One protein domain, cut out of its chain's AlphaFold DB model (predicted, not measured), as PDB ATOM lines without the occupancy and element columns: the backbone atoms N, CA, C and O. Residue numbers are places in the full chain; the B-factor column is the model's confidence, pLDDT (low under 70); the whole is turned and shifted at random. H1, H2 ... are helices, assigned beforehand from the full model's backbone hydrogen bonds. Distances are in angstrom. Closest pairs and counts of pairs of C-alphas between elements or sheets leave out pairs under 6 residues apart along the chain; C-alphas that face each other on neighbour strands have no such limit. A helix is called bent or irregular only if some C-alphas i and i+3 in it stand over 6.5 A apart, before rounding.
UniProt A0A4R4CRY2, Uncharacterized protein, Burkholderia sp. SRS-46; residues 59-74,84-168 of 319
ATOM      1  N   MET A  59     -23.205  62.407   7.822       91.62
ATOM      2  CA  MET A  59     -22.408  61.212   7.559       91.62
ATOM      3  C   MET A  59     -22.975  59.972   8.250       91.62
ATOM      4  O   MET A  59     -22.907  58.884   7.690       91.62
ATOM      5  N   LYS A  60     -23.514  60.109   9.464       92.06
ATOM      6  CA  LYS A  60     -23.932  58.962  10.273       92.06
ATOM      7  C   LYS A  60     -25.131  58.267   9.633       92.06
ATOM      8  O   LYS A  60     -25.080  57.053   9.461       92.06
ATOM      9  N   SER A  61     -26.157  59.028   9.262       91.75
ATOM     10  CA  SER A  61     -27.377  58.497   8.649       91.75
ATOM     11  C   SER A  61     -27.065  57.843   7.300       91.75
ATOM     12  O   SER A  61     -27.394  56.674   7.101       91.75
ATOM     13  N   ALA A  62     -26.257  58.504   6.456       93.69
ATOM     14  CA  ALA A  62     -25.790  57.931   5.192       93.69
ATOM     15  C   ALA A  62     -25.008  56.616   5.384       93.69
ATOM     16  O   ALA A  62     -25.275  55.633   4.693       93.69
ATOM     17  N   MET A  63     -24.077  56.545   6.346       93.56
ATOM     18  CA  MET A  63     -23.354  55.297   6.640       93.56
ATOM     19  C   MET A  63     -24.306  54.173   7.058       93.56
ATOM     20  O   MET A  63     -24.184  53.060   6.550       93.56
ATOM     21  N   THR A  64     -25.248  54.464   7.963       92.25
ATOM     22  CA  THR A  64     -26.243  53.492   8.434       92.25
ATOM     23  C   THR A  64     -27.119  52.997   7.287       92.25
ATOM     24  O   THR A  64     -27.339  51.792   7.172       92.25
ATOM     25  N   ARG A  65     -27.559  53.892   6.395       92.25
ATOM     26  CA  ARG A  65     -28.335  53.520   5.209       92.25
ATOM     27  C   ARG A  65     -27.541  52.604   4.283       92.25
ATOM     28  O   ARG A  65     -28.061  51.578   3.863       92.25
ATOM     29  N   ALA A  66     -26.277  52.924   4.009       93.81
ATOM     30  CA  ALA A  66     -25.424  52.086   3.170       93.81
ATOM     31  C   ALA A  66     -25.196  50.687   3.759       93.81
ATOM     32  O   ALA A  66     -25.241  49.704   3.025       93.81
ATOM     33  N   ASP A  67     -25.008  50.586   5.080       91.81
ATOM     34  CA  ASP A  67     -24.902  49.291   5.759       91.81
ATOM     35  C   ASP A  67     -26.194  48.465   5.629       91.81
ATOM     36  O   ASP A  67     -26.117  47.256   5.406       91.81
ATOM     37  N   LEU A  68     -27.370  49.103   5.708       90.69
ATOM     38  CA  LEU A  68     -28.661  48.442   5.478       90.69
ATOM     39  C   LEU A  68     -28.783  47.926   4.038       90.69
ATOM     40  O   LEU A  68     -29.115  46.753   3.853       90.69
ATOM     41  N   LEU A  69     -28.448  48.756   3.041       91.50
ATOM     42  CA  LEU A  69     -28.506  48.405   1.613       91.50
ATOM     43  C   LEU A  69     -27.701  47.143   1.281       91.50
ATOM     44  O   LEU A  69     -28.089  46.384   0.398       91.50
ATOM     45  N   THR A  70     -26.598  46.900   1.992       90.44
ATOM     46  CA  THR A  70     -25.749  45.715   1.790       90.44
ATOM     47  C   THR A  70     -26.024  44.575   2.765       90.44
ATOM     48  O   THR A  70     -25.417  43.524   2.636       90.44
ATOM     49  N   SER A  71     -26.904  44.743   3.752       87.31
ATOM     50  CA  SER A  71     -27.153  43.702   4.758       87.31
ATOM     51  C   SER A  71     -28.012  42.548   4.217       87.31
ATOM     52  O   SER A  71     -28.983  42.772   3.497       87.31
ATOM     53  N   CYS A  72     -27.667  41.308   4.581       74.62
ATOM     54  CA  CYS A  72     -28.520  40.136   4.351       74.62
ATOM     55  C   CYS A  72     -29.465  39.942   5.544       74.62
ATOM     56  O   CYS A  72     -29.129  40.322   6.666       74.62
ATOM     57  N   GLU A  73     -30.629  39.330   5.328       66.62
ATOM     58  CA  GLU A  73     -31.518  38.946   6.427       66.62
ATOM     59  C   GLU A  73     -30.815  37.991   7.404       66.62
ATOM     60  O   GLU A  73     -30.420  36.887   7.031       66.62
ATOM     61  N   ASP A  74     -30.719  38.385   8.674       57.50
ATOM     62  CA  ASP A  74     -30.669  37.411   9.759       57.50
ATOM     63  C   ASP A  74     -32.104  36.930   9.984       57.50
ATOM     64  O   ASP A  74     -33.001  37.726  10.270       57.50
ATOM     65  N   MET A  84     -45.102  46.580  12.851       87.94
ATOM     66  CA  MET A  84     -43.893  47.361  12.584       87.94
ATOM     67  C   MET A  84     -44.176  48.870  12.544       87.94
ATOM     68  O   MET A  84     -45.167  49.320  11.952       87.94
ATOM     69  N   THR A  85     -43.265  49.666  13.111       89.12
ATOM     70  CA  THR A  85     -43.255  51.126  12.923       89.12
ATOM     71  C   THR A  85     -42.905  51.488  11.479       89.12
ATOM     72  O   THR A  85     -42.350  50.673  10.736       89.12
ATOM     73  N   ASP A  86     -43.199  52.722  11.066       86.06
ATOM     74  CA  ASP A  86     -42.861  53.196   9.719       86.06
ATOM     75  C   ASP A  86     -41.343  53.197   9.482       86.06
ATOM     76  O   ASP A  86     -40.892  52.859   8.391       86.06
ATOM     77  N   GLU A  87     -40.537  53.483  10.512       84.62
ATOM     78  CA  GLU A  87     -39.076  53.324  10.464       84.62
ATOM     79  C   GLU A  87     -38.662  51.881  10.183       84.62
ATOM     80  O   GLU A  87     -37.823  51.644   9.322       84.62
ATOM     81  N   GLN A  88     -39.255  50.907  10.879       86.06
ATOM     82  CA  GLN A  88     -38.902  49.500  10.691       86.06
ATOM     83  C   GLN A  88     -39.295  49.003   9.294       86.06
ATOM     84  O   GLN A  88     -38.573  48.202   8.704       86.06
ATOM     85  N   LYS A  89     -40.429  49.472   8.761       86.12
ATOM     86  CA  LYS A  89     -40.878  49.148   7.399       86.12
ATOM     87  C   LYS A  89     -39.944  49.735   6.345       86.12
ATOM     88  O   LYS A  89     -39.579  49.028   5.410       86.12
ATOM     89  N   ASP A  90     -39.548  50.996   6.517       85.38
ATOM     90  CA  ASP A  90     -38.576  51.673   5.653       85.38
ATOM     91  C   ASP A  90     -37.234  50.925   5.667       85.38
ATOM     92  O   ASP A  90     -36.784  50.474   4.617       85.38
ATOM     93  N   GLU A  91     -36.657  50.658   6.845       86.38
ATOM     94  CA  GLU A  91     -35.406  49.892   6.972       86.38
ATOM     95  C   GLU A  91     -35.482  48.503   6.325       86.38
ATOM     96  O   GLU A  91     -34.535  48.084   5.655       86.38
ATOM     97  N   LEU A  92     -36.602  47.789   6.501       84.62
ATOM     98  CA  LEU A  92     -36.809  46.478   5.887       84.62
ATOM     99  C   LEU A  92     -36.887  46.574   4.357       84.62
ATOM    100  O   LEU A  92     -36.332  45.721   3.674       84.62
ATOM    101  N   SER A  93     -37.525  47.617   3.817       83.12
ATOM    102  CA  SER A  93     -37.686  47.797   2.366       83.12
ATOM    103  C   SER A  93     -36.378  48.063   1.613       83.12
ATOM    104  O   SER A  93     -36.301  47.826   0.411       83.12
ATOM    105  N   LEU A  94     -35.345  48.531   2.314       85.44
ATOM    106  CA  LEU A  94     -34.035  48.850   1.729       85.44
ATOM    107  C   LEU A  94     -33.011  47.752   1.960       85.44
ATOM    108  O   LEU A  94     -31.942  47.757   1.350       85.44
ATOM    109  N   ARG A  95     -33.286  46.865   2.914       88.31
ATOM    110  CA  ARG A  95     -32.346  45.837   3.326       88.31
ATOM    111  C   ARG A  95     -31.971  44.972   2.130       88.31
ATOM    112  O   ARG A  95     -32.836  44.448   1.439       88.31
ATOM    113  N   GLY A  96     -30.670  44.832   1.893       87.69
ATOM    114  CA  GLY A  96     -30.154  44.008   0.804       87.69
ATOM    115  C   GLY A  96     -30.465  44.543  -0.596       87.69
ATOM    116  O   GLY A  96     -30.179  43.843  -1.563       87.69
ATOM    117  N   LEU A  97     -30.997  45.765  -0.736       88.56
ATOM    118  CA  LEU A  97     -31.336  46.342  -2.037       88.56
ATOM    119  C   LEU A  97     -30.116  46.418  -2.963       88.56
ATOM    120  O   LEU A  97     -30.234  46.136  -4.148       88.56
ATOM    121  N   ALA A  98     -28.925  46.707  -2.429       90.81
ATOM    122  CA  ALA A  98     -27.704  46.698  -3.235       90.81
ATOM    123  C   ALA A  98     -27.300  45.286  -3.692       90.81
ATOM    124  O   ALA A  98     -26.572  45.142  -4.670       90.81
ATOM    125  N   LEU A  99     -27.752  44.241  -2.994       88.06
ATOM    126  CA  LEU A  99     -27.497  42.846  -3.353       88.06
ATOM    127  C   LEU A  99     -28.509  42.318  -4.377       88.06
ATOM    128  O   LEU A  99     -28.142  41.480  -5.200       88.06
ATOM    129  N   SER A 100     -29.759  42.789  -4.334       87.00
ATOM    130  CA  SER A 100     -30.814  42.395  -5.277       87.00
ATOM    131  C   SER A 100     -30.842  43.241  -6.549       87.00
ATOM    132  O   SER A 100     -31.108  42.702  -7.619       87.00
ATOM    133  N   GLU A 101     -30.521  44.534  -6.455       85.12
ATOM    134  CA  GLU A 101     -30.521  45.501  -7.561       85.12
ATOM    135  C   GLU A 101     -29.117  46.110  -7.763       85.12
ATOM    136  O   GLU A 101     -28.894  47.310  -7.581       85.12
ATOM    137  N   PRO A 102     -28.120  45.302  -8.173       83.44
ATOM    138  CA  PRO A 102     -26.730  45.748  -8.263       83.44
ATOM    139  C   PRO A 102     -26.489  46.782  -9.368       83.44
ATOM    140  O   PRO A 102     -25.416  47.366  -9.436       83.44
ATOM    141  N   THR A 103     -27.446  47.009 -10.270       83.69
ATOM    142  CA  THR A 103     -27.261  47.954 -11.380       83.69
ATOM    143  C   THR A 103     -27.278  49.408 -10.914       83.69
ATOM    144  O   THR A 103     -26.468  50.192 -11.403       83.69
ATOM    145  N   SER A 104     -28.140  49.765  -9.956       83.44
ATOM    146  CA  SER A 104     -28.210  51.118  -9.389       83.44
ATOM    147  C   SER A 104     -27.279  51.317  -8.194       83.44
ATOM    148  O   SER A 104     -27.039  52.458  -7.802       83.44
ATOM    149  N   GLU A 105     -26.760  50.230  -7.619       91.25
ATOM    150  CA  GLU A 105     -25.917  50.219  -6.416       91.25
ATOM    151  C   GLU A 105     -24.550  49.565  -6.675       91.25
ATOM    152  O   GLU A 105     -23.988  48.876  -5.819       91.25
ATOM    153  N   SER A 106     -24.009  49.746  -7.880       90.69
ATOM    154  CA  SER A 106     -22.972  48.871  -8.443       90.69
ATOM    155  C   SER A 106     -21.686  48.803  -7.623       90.69
ATOM    156  O   SER A 106     -21.129  47.720  -7.412       90.69
ATOM    157  N   LEU A 107     -21.221  49.933  -7.091       92.69
ATOM    158  CA  LEU A 107     -20.033  49.956  -6.234       92.69
ATOM    159  C   LEU A 107     -20.308  49.379  -4.843       92.69
ATOM    160  O   LEU A 107     -19.443  48.681  -4.321       92.69
ATOM    161  N   LEU A 108     -21.486  49.618  -4.250       92.62
ATOM    162  CA  LEU A 108     -21.843  48.995  -2.967       92.62
ATOM    163  C   LEU A 108     -21.913  47.475  -3.105       92.62
ATOM    164  O   LEU A 108     -21.314  46.764  -2.298       92.62
ATOM    165  N   PHE A 109     -22.571  46.996  -4.163       91.62
ATOM    166  CA  PHE A 109     -22.593  45.582  -4.516       91.62
ATOM    167  C   PHE A 109     -21.176  45.024  -4.662       91.62
ATOM    168  O   PHE A 109     -20.838  44.019  -4.042       91.62
ATOM    169  N   THR A 110     -20.318  45.703  -5.431       90.81
ATOM    170  CA  THR A 110     -18.943  45.247  -5.676       90.81
ATOM    171  C   THR A 110     -18.131  45.178  -4.380       90.81
ATOM    172  O   THR A 110     -17.430  44.194  -4.137       90.81
ATOM    173  N   LEU A 111     -18.233  46.179  -3.500       91.69
ATOM    174  CA  LEU A 111     -17.541  46.146  -2.210       91.69
ATOM    175  C   LEU A 111     -18.062  45.021  -1.296       91.69
ATOM    176  O   LEU A 111     -17.265  44.365  -0.624       91.69
ATOM    177  N   ALA A 112     -19.374  44.766  -1.280       89.62
ATOM    178  CA  ALA A 112     -19.954  43.647  -0.533       89.62
ATOM    179  C   ALA A 112     -19.481  42.291  -1.085       89.62
ATOM    180  O   ALA A 112     -19.018  41.441  -0.325       89.62
ATOM    181  N   PHE A 113     -19.516  42.120  -2.408       86.31
ATOM    182  CA  PHE A 113     -19.114  40.890  -3.095       86.31
ATOM    183  C   PHE A 113     -17.617  40.585  -2.956       86.31
ATOM    184  O   PHE A 113     -17.210  39.433  -2.894       86.31
ATOM    185  N   THR A 114     -16.773  41.613  -2.872       86.94
ATOM    186  CA  THR A 114     -15.324  41.450  -2.644       86.94
ATOM    187  C   THR A 114     -14.960  41.235  -1.170       86.94
ATOM    188  O   THR A 114     -13.789  41.024  -0.852       86.94
ATOM    189  N   GLY A 115     -15.938  41.274  -0.256       85.75
ATOM    190  CA  GLY A 115     -15.715  41.159   1.189       85.75
ATOM    191  C   GLY A 115     -15.040  42.384   1.819       85.75
ATOM    192  O   GLY A 115     -14.459  42.272   2.901       85.75
ATOM    193  N   LEU A 116     -15.078  43.537   1.139       88.38
ATOM    194  CA  LEU A 116     -14.568  44.817   1.644       88.38
ATOM    195  C   LEU A 116     -15.590  45.546   2.527       88.38
ATOM    196  O   LEU A 116     -15.205  46.349   3.377       88.38
ATOM    197  N   LEU A 117     -16.881  45.252   2.353       86.50
ATOM    198  CA  LEU A 117     -17.918  45.522   3.352       86.50
ATOM    199  C   LEU A 117     -18.131  44.274   4.214       86.50
ATOM    200  O   LEU A 117     -17.496  43.254   3.974       86.50
ATOM    201  N   GLN A 118     -18.955  44.395   5.258       70.62
ATOM    202  CA  GLN A 118     -19.318  43.353   6.233       70.62
ATOM    203  C   GLN A 118     -19.144  41.904   5.726       70.62
ATOM    204  O   GLN A 118     -19.472  41.576   4.591       70.62
ATOM    205  N   LYS A 119     -18.657  40.989   6.576       64.25
ATOM    206  CA  LYS A 119     -18.435  39.591   6.169       64.25
ATOM    207  C   LYS A 119     -19.769  38.906   5.855       64.25
ATOM    208  O   LYS A 119     -20.414  38.403   6.766       64.25
ATOM    209  N   HIS A 120     -20.143  38.845   4.579       65.75
ATOM    210  CA  HIS A 120     -21.252  38.037   4.079       65.75
ATOM    211  C   HIS A 120     -20.733  36.626   3.781       65.75
ATOM    212  O   HIS A 120     -20.195  36.416   2.697       65.75
ATOM    213  N   PRO A 121     -20.866  35.641   4.694       58.59
ATOM    214  CA  PRO A 121     -20.222  34.330   4.558       58.59
ATOM    215  C   PRO A 121     -20.595  33.577   3.270       58.59
ATOM    216  O   PRO A 121     -19.843  32.713   2.835       58.59
ATOM    217  N   HIS A 122     -21.729  33.915   2.653       64.50
ATOM    218  CA  HIS A 122     -22.222  33.305   1.417       64.50
ATOM    219  C   HIS A 122     -21.725  33.981   0.129       64.50
ATOM    220  O   HIS A 122     -21.897  33.417  -0.945       64.50
ATOM    221  N   LEU A 123     -21.122  35.168   0.232       63.75
ATOM    222  CA  LEU A 123     -20.611  35.951  -0.898       63.75
ATOM    223  C   LEU A 123     -19.083  36.089  -0.853       63.75
ATOM    224  O   LEU A 123     -18.522  36.863  -1.620       63.75
ATOM    225  N   LEU A 124     -18.401  35.377   0.056       62.12
ATOM    226  CA  LEU A 124     -16.962  35.543   0.233       62.12
ATOM    227  C   LEU A 124     -16.199  34.983  -0.973       62.12
ATOM    228  O   LEU A 124     -16.348  33.799  -1.294       62.12
ATOM    229  N   PRO A 125     -15.333  35.789  -1.602       68.81
ATOM    230  CA  PRO A 125     -14.392  35.273  -2.573       68.81
ATOM    231  C   PRO A 125     -13.343  34.407  -1.865       68.81
ATOM    232  O   PRO A 125     -13.095  34.555  -0.666       68.81
ATOM    233  N   GLU A 126     -12.714  33.496  -2.608       74.62
ATOM    234  CA  GLU A 126     -11.637  32.662  -2.071       74.62
ATOM    235  C   GLU A 126     -10.524  33.515  -1.435       74.62
ATOM    236  O   GLU A 126     -10.113  34.537  -1.991       74.62
ATOM    237  N   ASP A 127      -9.983  33.062  -0.296       77.81
ATOM    238  CA  ASP A 127      -8.914  33.762   0.438       77.81
ATOM    239  C   ASP A 127      -7.683  34.063  -0.445       77.81
ATOM    240  O   ASP A 127      -6.964  35.040  -0.218       77.81
ATOM    241  N   SER A 128      -7.462  33.248  -1.482       82.31
ATOM    242  CA  SER A 128      -6.421  33.408  -2.505       82.31
ATOM    243  C   SER A 128      -6.509  34.742  -3.260       82.31
ATOM    244  O   SER A 128      -5.483  35.271  -3.689       82.31
ATOM    245  N   HIS A 129      -7.705  35.320  -3.388       84.75
ATOM    246  CA  HIS A 129      -7.959  36.547  -4.149       84.75
ATOM    247  C   HIS A 129      -7.918  37.815  -3.293       84.75
ATOM    248  O   HIS A 129      -7.901  38.920  -3.837       84.75
ATOM    249  N   LYS A 130      -7.831  37.690  -1.962       84.19
ATOM    250  CA  LYS A 130      -7.867  38.835  -1.040       84.19
ATOM    251  C   LYS A 130      -6.841  39.920  -1.389       84.19
ATOM    252  O   LYS A 130      -7.164  41.104  -1.359       84.19
ATOM    253  N   GLY A 131      -5.625  39.522  -1.771       88.56
ATOM    254  CA  GLY A 131      -4.567  40.469  -2.141       88.56
ATOM    255  C   GLY A 131      -4.919  41.344  -3.351       88.56
ATOM    256  O   GLY A 131      -4.522  42.506  -3.397       88.56
ATOM    257  N   PHE A 132      -5.699  40.819  -4.301       90.38
ATOM    258  CA  PHE A 132      -6.183  41.595  -5.441       90.38
ATOM    259  C   PHE A 132      -7.217  42.640  -5.005       90.38
ATOM    260  O   PHE A 132      -7.093  43.801  -5.386       90.38
ATOM    261  N   PHE A 133      -8.188  42.268  -4.163       90.06
ATOM    262  CA  PHE A 133      -9.207  43.210  -3.682       90.06
ATOM    263  C   PHE A 133      -8.624  44.294  -2.777       90.06
ATOM    264  O   PHE A 133      -8.997  45.457  -2.910       90.06
ATOM    265  N   ASP A 134      -7.664  43.941  -1.915       88.31
ATOM    266  CA  ASP A 134      -6.937  44.914  -1.094       88.31
ATOM    267  C   ASP A 134      -6.194  45.934  -1.988       88.31
ATOM    268  O   ASP A 134      -6.231  47.136  -1.721       88.31
ATOM    269  N   SER A 135      -5.559  45.471  -3.076       91.44
ATOM    270  CA  SER A 135      -4.893  46.348  -4.053       91.44
ATOM    271  C   SER A 135      -5.891  47.234  -4.791       91.44
ATOM    272  O   SER A 135      -5.682  48.437  -4.886       91.44
ATOM    273  N   TRP A 136      -6.996  46.665  -5.274       92.19
ATOM    274  CA  TRP A 136      -8.035  47.427  -5.962       92.19
ATOM    275  C   TRP A 136      -8.638  48.514  -5.064       92.19
ATOM    276  O   TRP A 136      -8.802  49.652  -5.501       92.19
ATOM    277  N   ALA A 137      -8.899  48.208  -3.791       91.31
ATOM    278  CA  ALA A 137      -9.395  49.185  -2.823       91.31
ATOM    279  C   ALA A 137      -8.378  50.314  -2.560       91.31
ATOM    280  O   ALA A 137      -8.754  51.476  -2.380       91.31
ATOM    281  N   GLN A 138      -7.082  49.990  -2.574       91.75
ATOM    282  CA  GLN A 138      -6.019  50.991  -2.513       91.75
ATOM    283  C   GLN A 138      -5.973  51.859  -3.775       91.75
ATOM    284  O   GLN A 138      -5.811  53.074  -3.657       91.75
ATOM    285  N   ASP A 139      -6.160  51.270  -4.954       91.94
ATOM    286  CA  ASP A 139      -6.178  51.998  -6.225       91.94
ATOM    287  C   ASP A 139      -7.380  52.954  -6.304       91.94
ATOM    288  O   ASP A 139      -7.217  54.102  -6.713       91.94
ATOM    289  N   LEU A 140      -8.555  52.548  -5.794       91.94
ATOM    290  CA  LEU A 140      -9.752  53.404  -5.706       91.94
ATOM    291  C   LEU A 140      -9.531  54.670  -4.868       91.94
ATOM    292  O   LEU A 140     -10.258  55.650  -5.028       91.94
ATOM    293  N   SER A 141      -8.550  54.656  -3.960       86.75
ATOM    294  CA  SER A 141      -8.219  55.828  -3.148       86.75
ATOM    295  C   SER A 141      -7.608  56.952  -3.991       86.75
ATOM    296  O   SER A 141      -7.686  58.109  -3.589       86.75
ATOM    297  N   GLY A 142      -6.987  56.636  -5.138       81.19
ATOM    298  CA  GLY A 142      -6.439  57.597  -6.109       81.19
ATOM    299  C   GLY A 142      -5.250  58.454  -5.634       81.19
ATOM    300  O   GLY A 142      -4.503  58.977  -6.459       81.19
ATOM    301  N   ASP A 143      -5.036  58.581  -4.323       79.38
ATOM    302  CA  ASP A 143      -3.969  59.349  -3.678       79.38
ATOM    303  C   ASP A 143      -3.210  58.462  -2.679       79.38
ATOM    304  O   ASP A 143      -3.798  57.726  -1.889       79.38
ATOM    305  N   LYS A 144      -1.878  58.577  -2.667       76.81
ATOM    306  CA  LYS A 144      -0.991  57.868  -1.731       76.81
ATOM    307  C   LYS A 144      -1.214  58.258  -0.266       76.81
ATOM    308  O   LYS A 144      -0.800  57.520   0.623       76.81
ATOM    309  N   ASN A 145      -1.813  59.420  -0.016       83.69
ATOM    310  CA  ASN A 145      -2.168  59.895   1.318       83.69
ATOM    311  C   ASN A 145      -3.551  59.406   1.771       83.69
ATOM    312  O   ASN A 145      -3.906  59.589   2.936       83.69
ATOM    313  N   MET A 146      -4.332  58.807   0.868       86.62
ATOM    314  CA  MET A 146      -5.640  58.245   1.170       86.62
ATOM    315  C   MET A 146      -5.536  56.744   1.415       86.62
ATOM    316  O   MET A 146      -4.798  56.012   0.752       86.62
ATOM    317  N   THR A 147      -6.286  56.288   2.411       91.94
ATOM    318  CA  THR A 147      -6.421  54.861   2.712       91.94
ATOM    319  C   THR A 147      -7.641  54.286   1.990       91.94
ATOM    320  O   THR A 147      -8.590  55.039   1.750       91.94
ATOM    321  N   PRO A 148      -7.697  52.957   1.767       92.44
ATOM    322  CA  PRO A 148      -8.868  52.292   1.192       92.44
ATOM    323  C   PRO A 148     -10.172  52.635   1.919       92.44
ATOM    324  O   PRO A 148     -11.221  52.774   1.298       92.44
ATOM    325  N   GLN A 149     -10.097  52.848   3.239       92.94
ATOM    326  CA  GLN A 149     -11.253  53.225   4.046       92.94
ATOM    327  C   GLN A 149     -11.877  54.552   3.600       92.94
ATOM    328  O   GLN A 149     -13.092  54.675   3.626       92.94
ATOM    329  N   HIS A 150     -11.081  55.524   3.143       93.81
ATOM    330  CA  HIS A 150     -11.628  56.785   2.639       93.81
ATOM    331  C   HIS A 150     -12.465  56.561   1.375       93.81
ATOM    332  O   HIS A 150     -13.558  57.106   1.268       93.81
ATOM    333  N   ALA A 151     -11.991  55.734   0.438       94.12
ATOM    334  CA  ALA A 151     -12.760  55.404  -0.760       94.12
ATOM    335  C   ALA A 151     -14.045  54.636  -0.410       94.12
ATOM    336  O   ALA A 151     -15.115  54.958  -0.922       94.12
ATOM    337  N   ILE A 152     -13.954  53.669   0.509       95.00
ATOM    338  CA  ILE A 152     -15.107  52.899   0.996       95.00
ATOM    339  C   ILE A 152     -16.135  53.817   1.671       95.00
ATOM    340  O   ILE A 152     -17.320  53.739   1.352       95.00
ATOM    341  N   ASP A 153     -15.699  54.719   2.550       95.06
ATOM    342  CA  ASP A 153     -16.576  55.680   3.224       95.06
ATOM    343  C   ASP A 153     -17.220  56.644   2.220       95.06
ATOM    344  O   ASP A 153     -18.397  56.964   2.351       95.06
ATOM    345  N   ALA A 154     -16.495  57.065   1.182       95.19
ATOM    346  CA  ALA A 154     -17.036  57.903   0.115       95.19
ATOM    347  C   ALA A 154     -18.156  57.205  -0.661       95.19
ATOM    348  O   ALA A 154     -19.215  57.793  -0.889       95.19
ATOM    349  N   ILE A 155     -17.930  55.940  -1.025       95.56
ATOM    350  CA  ILE A 155     -18.918  55.094  -1.696       95.56
ATOM    351  C   ILE A 155     -20.136  54.936  -0.782       95.56
ATOM    352  O   ILE A 155     -21.240  55.316  -1.169       95.56
ATOM    353  N   LYS A 156     -19.943  54.479   0.461       95.38
ATOM    354  CA  LYS A 156     -21.034  54.346   1.437       95.38
ATOM    355  C   LYS A 156     -21.806  55.649   1.610       95.38
ATOM    356  O   LYS A 156     -23.030  55.635   1.642       95.38
ATOM    357  N   TRP A 157     -21.115  56.780   1.692       95.50
ATOM    358  CA  TRP A 157     -21.762  58.066   1.914       95.50
ATOM    359  C   TRP A 157     -22.647  58.442   0.728       95.50
ATOM    360  O   TRP A 157     -23.798  58.805   0.938       95.50
ATOM    361  N   PHE A 158     -22.147  58.306  -0.502       95.19
ATOM    362  CA  PHE A 158     -22.902  58.664  -1.701       95.19
ATOM    363  C   PHE A 158     -24.184  57.834  -1.843       95.19
ATOM    364  O   PHE A 158     -25.277  58.391  -1.949       95.19
ATOM    365  N   TYR A 159     -24.058  56.506  -1.797       94.25
ATOM    366  CA  TYR A 159     -25.192  55.596  -1.972       94.25
ATOM    367  C   TYR A 159     -26.149  55.598  -0.775       94.25
ATOM    368  O   TYR A 159     -27.358  55.433  -0.930       94.25
ATOM    369  N   GLY A 160     -25.623  55.833   0.426       93.56
ATOM    370  CA  GLY A 160     -26.435  56.032   1.615       93.56
ATOM    371  C   GLY A 160     -27.246  57.321   1.545       93.56
ATOM    372  O   GLY A 160     -28.459  57.285   1.715       93.56
ATOM    373  N   ALA A 161     -26.599  58.447   1.229       93.06
ATOM    374  CA  ALA A 161     -27.245  59.755   1.156       93.06
ATOM    375  C   ALA A 161     -28.301  59.824   0.047       93.06
ATOM    376  O   ALA A 161     -29.384  60.345   0.289       93.06
ATOM    377  N   LYS A 162     -28.034  59.249  -1.139       89.69
ATOM    378  CA  LYS A 162     -29.020  59.228  -2.236       89.69
ATOM    379  C   LYS A 162     -30.296  58.451  -1.875       89.69
ATOM    380  O   LYS A 162     -31.325  58.653  -2.508       89.69
ATOM    381  N   SER A 163     -30.200  57.533  -0.911       83.62
ATOM    382  CA  SER A 163     -31.262  56.588  -0.553       83.62
ATOM    383  C   SER A 163     -31.942  56.923   0.778       83.62
ATOM    384  O   SER A 163     -32.873  56.218   1.163       83.62
ATOM    385  N   ASP A 164     -31.465  57.934   1.517       81.94
ATOM    386  CA  ASP A 164     -31.907  58.276   2.877       81.94
ATOM    387  C   ASP A 164     -32.538  59.670   2.957       81.94
ATOM    388  O   ASP A 164     -31.904  60.638   3.376       81.94
ATOM    389  N   GLU A 165     -33.826  59.771   2.633       78.81
ATOM    390  CA  GLU A 165     -34.567  61.035   2.724       78.81
ATOM    391  C   GLU A 165     -34.498  61.676   4.126       78.81
ATOM    392  O   GLU A 165     -34.465  62.905   4.266       78.81
ATOM    393  N   LYS A 166     -34.429  60.863   5.191       80.50
ATOM    394  CA  LYS A 166     -34.401  61.347   6.582       80.50
ATOM    395  C   LYS A 166     -33.031  61.924   6.960       80.50
ATOM    396  O   LYS A 166     -32.984  62.906   7.705       80.50
ATOM    397  N   GLY A 167     -31.945  61.357   6.433       86.38
ATOM    398  CA  GLY A 167     -30.561  61.799   6.655       86.38
ATOM    399  C   GLY A 167     -30.128  63.026   5.843       86.38
ATOM    400  O   GLY A 167     -29.087  63.628   6.127       86.38
ATOM    401  N   LEU A 168     -30.920  63.424   4.843       92.62
ATOM    402  CA  LEU A 168     -30.660  64.616   4.038       92.62
ATOM    403  C   LEU A 168     -30.909  65.918   4.821       92.62
ATOM    404  O   LEU A 168     -31.572  65.959   5.860       92.62
TER     405      LEU A 168
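Overview. This is residues 59 to 74 and 84 to 168 of the 319 residues of an uncharacterized protein of Burkholderia sp. SRS-46 (UniProt A0A4R4CRY2). The longest helix, H6, is a crossbar: H1 crosses it near its last residues, about perpendicular, and H5 makes a corner with its first residues. Between H1 and H5 the shorter H4 packs on H6 and on the last part of H1, with little H3 beside H4, while H2 lies beyond H1, away from H5. The printed part has 101 residues with six named helices, H1 to H6 in chain order, and no named strand; the class is all helix. It is compact, with a radius of gyration of the C-alphas of 14.1 A, and spans 43 by 30 by 21 A.

Arrangement. H1, residues 59 to 70, is the hub, touching four other helices. H2, residues 86 to 94, only just touches H1 residues 68 to 69, with 3 pairs of C-alphas within 8 A; the closest are those of Leu 69 and Leu 94, 5.5 A apart. H3, residues 97 to 100, touches H1 residues 69 to 70; the C-alphas of Leu 69 and Leu 97 are closest, 5.1 A. H4, residues 106 to 113, touches H1 residues 66 to 70, closest at the C-alphas of Thr 70 and Ala 112, 6.6 A. H4 also touches H3, closest at the C-alphas of Ala 98 and Phe 109, 5.4 A. H6, residues 148 to 163, touches H1 with 23 pairs of C-alphas within 8 A, closest at Ala 62 and Gly 160, 4.1 A; their lines are about perpendicular, 86 degrees. H6 touches H4 with residues 152 to 159, at a steep tilt of 56 degrees, opposite ways; the C-alphas of Leu 108 and Ile 155 are closest, 6.9 A. H5, residues 127 to 140, touches H6 with residues 134 to 140, about perpendicular at 76 degrees, closest at the C-alphas of Gln 138 and Pro 148, 4.9 A. H5 is apart from H1, H2, H3 and H4. The helix packing is mostly crossed: of the 5 touching pairs between helices of 6 or more residues, 0 are at a shallow tilt. Each O i to N i+4 pair is within hydrogen-bond range in H1, H2 and H4, as are 8 of 10 in H5 and 11 of 12 in H6; H3 is too short for such a pair.

Along the chain. H1 begins at C-alpha 59, (-22.408, 61.212, 7.559), and is 16.9 A long. H2 measures 12.7 A and H4 10.4 A. H5 begins at C-alpha 127, (-8.914, 33.762, 0.438), and is 20.6 A long; it is irregular, with C-alphas 128 and 131 7.3 A apart. H6, 22.9 A, ends at C-alpha 163, (-31.262, 56.588, -0.553).

Size, cuts and confidence. The C-alphas of Met 84 and Lys 144 are farthest apart, 46.4 A. Residues 75 to 83 are not printed; C-alphas 74 and 84 are 16.8 A apart across this cut. The link from H4 to H5, residues 114 to 126, is long. The pLDDT is under 70 at residues 73 to 74 and 119 to 125.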